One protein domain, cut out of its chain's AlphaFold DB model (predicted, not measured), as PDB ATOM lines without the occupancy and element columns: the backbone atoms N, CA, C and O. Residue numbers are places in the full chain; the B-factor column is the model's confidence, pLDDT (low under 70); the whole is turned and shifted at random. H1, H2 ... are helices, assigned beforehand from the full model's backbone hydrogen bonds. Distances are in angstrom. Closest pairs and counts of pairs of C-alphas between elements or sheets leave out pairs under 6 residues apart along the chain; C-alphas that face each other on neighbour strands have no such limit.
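Overview. This is residues 114 to 156 of the 167 residues of an uncharacterized protein of Blastococcus colisei (UniProt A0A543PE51). An open U of unequal arms: H1 makes the short arm, residues 126 to 130 the bend, and H2 the long arm, which folds back with a gap between it and H1. H2 makes the longest axis, and residues 142 to 156, with H3 at the end, stick out. The printed part has 43 residues, with helices H1, H2, H3 in that order, no named strand: all helix. It is loose, radius of gyration of the C-alphas 12.8 A, and flat, spanning 37 by 21 by 11 A.

Arrangement. H1, residues 114 to 125, and H2, residues 131 to 149, are apart. H3, residues 152 to 156, is close to H2 but not clearly touching; their closest C-alphas, of Gly 149 and Arg 155, are 6.8 A apart. H1 and H3 are apart. Every O i to N i+4 pair is within hydrogen-bond range in H1 and H3, and 13 of 15 in H2.

Along the chain. H1 begins at C-alpha 114 (13.234, 4.116, -29.752) and is 17.0 A long. H2 is 27.0 A long; H3, 6.6 A, ends at C-alpha 156 (27.408, 20.083, -36.729).

Size, cuts and confidence. The C-alphas farthest apart, of Tyr 130 and Asp 156, are 37.6 A apart. The printed part has no cut; both links are tight. In this model, residues 152 to 156 have pLDDT under 70.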
ATOM      1  N   ALA A 114      13.299   4.395 -28.319       90.25
ATOM      2  CA  ALA A 114      13.234   4.116 -29.752       90.25
ATOM      3  C   ALA A 114      12.048   3.196 -30.084       90.25
ATOM      4  O   ALA A 114      11.308   3.462 -31.028       90.25
ATOM      5  N   GLN A 115      11.836   2.155 -29.279       91.81
ATOM      6  CA  GLN A 115      10.729   1.220 -29.456       91.81
ATOM      7  C   GLN A 115       9.376   1.877 -29.155       91.81
ATOM      8  O   GLN A 115       8.426   1.685 -29.907       91.81
ATOM      9  N   LEU A 116       9.288   2.688 -28.097       92.38
ATOM     10  CA  LEU A 116       8.055   3.392 -27.734       92.38
ATOM     11  C   LEU A 116       7.610   4.390 -28.806       92.38
ATOM     12  O   LEU A 116       6.418   4.489 -29.082       92.38
ATOM     13  N   LEU A 117       8.552   5.095 -29.441       92.38
ATOM     14  CA  LEU A 117       8.238   5.994 -30.553       92.38
ATOM     15  C   LEU A 117       7.746   5.230 -31.796       92.38
ATOM     16  O   LEU A 117       6.838   5.710 -32.468       92.38
ATOM     17  N   HIS A 118       8.280   4.034 -32.076       93.56
ATOM     18  CA  HIS A 118       7.768   3.178 -33.157       93.56
ATOM     19  C   HIS A 118       6.362   2.652 -32.861       93.56
ATOM     20  O   HIS A 118       5.505   2.638 -33.740       93.56
ATOM     21  N   GLU A 119       6.105   2.241 -31.621       93.50
ATOM     22  CA  GLU A 119       4.777   1.785 -31.215       93.50
ATOM     23  C   GLU A 119       3.752   2.926 -31.269       93.50
ATOM     24  O   GLU A 119       2.633   2.715 -31.730       93.50
ATOM     25  N   LEU A 120       4.140   4.146 -30.878       91.31
ATOM     26  CA  LEU A 120       3.295   5.327 -31.049       91.31
ATOM     27  C   LEU A 120       2.957   5.564 -32.527       91.31
ATOM     28  O   LEU A 120       1.792   5.785 -32.841       91.31
ATOM     29  N   ALA A 121       3.938   5.476 -33.433       91.44
ATOM     30  CA  ALA A 121       3.695   5.615 -34.871       91.44
ATOM     31  C   ALA A 121       2.672   4.581 -35.372       91.44
ATOM     32  O   ALA A 121       1.669   4.948 -35.975       91.44
ATOM     33  N   ARG A 122       2.839   3.308 -34.994       93.50
ATOM     34  CA  ARG A 122       1.898   2.235 -35.346       93.50
ATOM     35  C   ARG A 122       0.481   2.490 -34.819       93.50
ATOM     36  O   ARG A 122      -0.496   2.187 -35.493       93.50
ATOM     37  N   GLN A 123       0.344   3.038 -33.611       91.19
ATOM     38  CA  GLN A 123      -0.969   3.368 -33.044       91.19
ATOM     39  C   GLN A 123      -1.661   4.527 -33.769       91.19
ATOM     40  O   GLN A 123      -2.893   4.528 -33.855       91.19
ATOM     41  N   LEU A 124      -0.885   5.494 -34.265       88.88
ATOM     42  CA  LEU A 124      -1.391   6.575 -35.109       88.88
ATOM     43  C   LEU A 124      -1.869   6.020 -36.458       88.88
ATOM     44  O   LEU A 124      -2.986   6.332 -36.863       88.88
ATOM     45  N   ASP A 125      -1.089   5.140 -37.089       88.88
ATOM     46  CA  ASP A 125      -1.444   4.507 -38.369       88.88
ATOM     47  C   ASP A 125      -2.698   3.616 -38.258       88.88
ATOM     48  O   ASP A 125      -3.552   3.616 -39.142       88.88
ATOM     49  N   ASP A 126      -2.849   2.897 -37.139       89.06
ATOM     50  CA  ASP A 126      -4.020   2.060 -36.840       89.06
ATOM     51  C   ASP A 126      -5.293   2.877 -36.510       89.06
ATOM     52  O   ASP A 126      -6.368   2.295 -36.335       89.06
ATOM     53  N   GLY A 127      -5.187   4.200 -36.323       87.19
ATOM     54  CA  GLY A 127      -6.298   5.056 -35.886       87.19
ATOM     55  C   GLY A 127      -6.752   4.812 -34.438       87.19
ATOM     56  O   GLY A 127      -7.880   5.138 -34.069       87.19
ATOM     57  N   ARG A 128      -5.895   4.217 -33.593       83.56
ATOM     58  CA  ARG A 128      -6.188   3.970 -32.162       83.56
ATOM     59  C   ARG A 128      -6.122   5.240 -31.319       83.56
ATOM     60  O   ARG A 128      -6.645   5.265 -30.205       83.56
ATOM     61  N   VAL A 129      -5.461   6.266 -31.841       85.12
ATOM     62  CA  VAL A 129      -5.384   7.603 -31.259       85.12
ATOM     63  C   VAL A 129      -6.429   8.480 -31.940       85.12
ATOM     64  O   VAL A 129      -6.429   8.606 -33.161       85.12
ATOM     65  N   TYR A 130      -7.324   9.081 -31.158       83.75
ATOM     66  CA  TYR A 130      -8.408   9.903 -31.690       83.75
ATOM     67  C   TYR A 130      -7.922  11.297 -32.101       83.75
ATOM     68  O   TYR A 130      -7.015  11.848 -31.479       83.75
ATOM     69  N   ASP A 131      -8.609  11.928 -33.060       82.31
ATOM     70  CA  ASP A 131      -8.266  13.262 -33.585       82.31
ATOM     71  C   ASP A 131      -8.097  14.335 -32.499       82.31
ATOM     72  O   ASP A 131      -7.224  15.198 -32.584       82.31
ATOM     73  N   ARG A 132      -8.897  14.256 -31.429       87.62
ATOM     74  CA  ARG A 132      -8.797  15.167 -30.276       87.62
ATOM     75  C   ARG A 132      -7.444  15.082 -29.559       87.62
ATOM     76  O   ARG A 132      -6.975  16.078 -29.018       87.62
ATOM     77  N   ASP A 133      -6.834  13.900 -29.553       88.88
ATOM     78  CA  ASP A 133      -5.583  13.614 -28.855       88.88
ATOM     79  C   ASP A 133      -4.370  13.981 -29.736       88.88
ATOM     80  O   ASP A 133      -3.284  14.258 -29.221       88.88
ATOM     81  N   LEU A 134      -4.561  14.087 -31.061       86.75
ATOM     82  CA  LEU A 134      -3.508  14.446 -32.019       86.75
ATOM     83  C   LEU A 134      -2.932  15.844 -31.768       86.75
ATOM     84  O   LEU A 134      -1.721  16.027 -31.845       86.75
ATOM     85  N   VAL A 135      -3.767  16.827 -31.416       89.75
ATOM     86  CA  VAL A 135      -3.314  18.213 -31.174       89.75
ATOM     87  C   VAL A 135      -2.317  18.280 -30.009       89.75
ATOM     88  O   VAL A 135      -1.275  18.943 -30.091       89.75
ATOM     89  N   VAL A 136      -2.606  17.554 -28.927       90.62
ATOM     90  CA  VAL A 136      -1.731  17.478 -27.748       90.62
ATOM     91  C   VAL A 136      -0.445  16.723 -28.088       90.62
ATOM     92  O   VAL A 136       0.647  17.170 -27.732       90.62
ATOM     93  N   LEU A 137      -0.555  15.619 -28.833       91.81
ATOM     94  CA  LEU A 137       0.594  14.815 -29.250       91.81
ATOM     95  C   LEU A 137       1.553  15.582 -30.161       91.81
ATOM     96  O   LEU A 137       2.758  15.533 -29.932       91.81
ATOM     97  N   VAL A 138       1.050  16.338 -31.141       92.50
ATOM     98  CA  VAL A 138       1.884  17.172 -32.026       92.50
ATOM     99  C   VAL A 138       2.706  18.173 -31.214       92.50
ATOM    100  O   VAL A 138       3.907  18.324 -31.437       92.50
ATOM    101  N   THR A 139       2.093  18.814 -30.219       94.81
ATOM    102  CA  THR A 139       2.785  19.772 -29.345       94.81
ATOM    103  C   THR A 139       3.904  19.096 -28.543       94.81
ATOM    104  O   THR A 139       5.029  19.607 -28.467       94.81
ATOM    105  N   ALA A 140       3.631  17.915 -27.984       93.44
ATOM    106  CA  ALA A 140       4.622  17.137 -27.246       93.44
ATOM    107  C   ALA A 140       5.777  16.659 -28.148       93.44
ATOM    108  O   ALA A 140       6.944  16.799 -27.780       93.44
ATOM    109  N   LEU A 141       5.475  16.166 -29.352       93.62
ATOM    110  CA  LEU A 141       6.477  15.724 -30.325       93.62
ATOM    111  C   LEU A 141       7.371  16.879 -30.786       93.62
ATOM    112  O   LEU A 141       8.592  16.732 -30.813       93.62
ATOM    113  N   ASN A 142       6.796  18.053 -31.052       93.94
ATOM    114  CA  ASN A 142       7.568  19.250 -31.394       93.94
ATOM    115  C   ASN A 142       8.532  19.656 -30.273       93.94
ATOM    116  O   ASN A 142       9.669  20.032 -30.545       93.94
ATOM    117  N   THR A 143       8.124  19.508 -29.011       94.50
ATOM    118  CA  THR A 143       9.004  19.760 -27.856       94.50
ATOM    119  C   THR A 143      10.202  18.805 -27.835       94.50
ATOM    120  O   THR A 143      11.331  19.218 -27.560       94.50
ATOM    121  N   VAL A 144       9.979  17.527 -28.162       91.62
ATOM    122  CA  VAL A 144      11.050  16.522 -28.263       91.62
ATOM    123  C   VAL A 144      12.006  16.853 -29.413       91.62
ATOM    124  O   VAL A 144      13.224  16.805 -29.227       91.62
ATOM    125  N   LEU A 145      11.475  17.226 -30.581       91.62
ATOM    126  CA  LEU A 145      12.274  17.598 -31.751       91.62
ATOM    127  C   LEU A 145      13.105  18.865 -31.507       91.62
ATOM    128  O   LEU A 145      14.285  18.898 -31.860       91.62
ATOM    129  N   ASP A 146      12.540  19.872 -30.842       92.19
ATOM    130  CA  ASP A 146      13.274  21.075 -30.445       92.19
ATOM    131  C   ASP A 146      14.431  20.738 -29.487       92.19
ATOM    132  O   ASP A 146      15.578  21.147 -29.696       92.19
ATOM    133  N   ALA A 147      14.167  19.921 -28.461       90.62
ATOM    134  CA  ALA A 147      15.197  19.473 -27.527       90.62
ATOM    135  C   ALA A 147      16.308  18.666 -28.224       90.62
ATOM    136  O   ALA A 147      17.481  18.772 -27.852       90.62
ATOM    137  N   TYR A 148      15.962  17.877 -29.245       86.88
ATOM    138  CA  TYR A 148      16.928  17.172 -30.083       86.88
ATOM    139  C   TYR A 148      17.784  18.146 -30.909       86.88
ATOM    140  O   TYR A 148      19.012  18.043 -30.898       86.88
ATOM    141  N   GLY A 149      17.165  19.143 -31.550       84.75
ATOM    142  CA  GLY A 149      17.843  20.150 -32.377       84.75
ATOM    143  C   GLY A 149      18.730  21.134 -31.601       84.75
ATOM    144  O   GLY A 149      19.652  21.723 -32.173       84.75
ATOM    145  N   ARG A 150      18.505  21.303 -30.293       86.25
ATOM    146  CA  ARG A 150      19.376  22.093 -29.403       86.25
ATOM    147  C   ARG A 150      20.702  21.406 -29.059       86.25
ATOM    148  O   ARG A 150      21.586  22.062 -28.509       86.25
ATOM    149  N   ARG A 151      20.884  20.116 -29.374       82.81
ATOM    150  CA  ARG A 151      22.126  19.392 -29.060       82.81
ATOM    151  C   ARG A 151      23.250  19.750 -30.054       82.81
ATOM    152  O   ARG A 151      23.071  19.544 -31.254       82.81
ATOM    153  N   PRO A 152      24.425  20.218 -29.587       69.19
ATOM    154  CA  PRO A 152      25.489  20.753 -30.449       69.19
ATOM    155  C   PRO A 152      26.031  19.740 -31.471       69.19
ATOM    156  O   PRO A 152      26.156  20.071 -32.641       69.19
ATOM    157  N   TYR A 153      26.203  18.475 -31.079       64.50
ATOM    158  CA  TYR A 153      26.659  17.403 -31.980       64.50
ATOM    159  C   TYR A 153      25.692  17.104 -33.149       64.50
ATOM    160  O   TYR A 153      26.101  16.608 -34.195       64.50
ATOM    161  N   VAL A 154      24.397  17.405 -32.998       59.28
ATOM    162  CA  VAL A 154      23.401  17.238 -34.075       59.28
ATOM    163  C   VAL A 154      23.473  18.400 -35.067       59.28
ATOM    164  O   VAL A 154      23.277  18.200 -36.265       59.28
ATOM    165  N   ARG A 155      23.772  19.611 -34.580       58.38
ATOM    166  CA  ARG A 155      23.884  20.816 -35.411       58.38
ATOM    167  C   ARG A 155      25.085  20.759 -36.345       58.38
ATOM    168  O   ARG A 155      24.919  21.112 -37.505       58.38
ATOM    169  N   ASP A 156      26.225  20.256 -35.877       59.41
ATOM    170  CA  ASP A 156      27.408  20.083 -36.729       59.41
ATOM    171  C   ASP A 156      27.138  19.055 -37.838       59.41
ATOM    172  O   ASP A 156      27.348  19.344 -39.011       59.41
TER     173      ASP A 156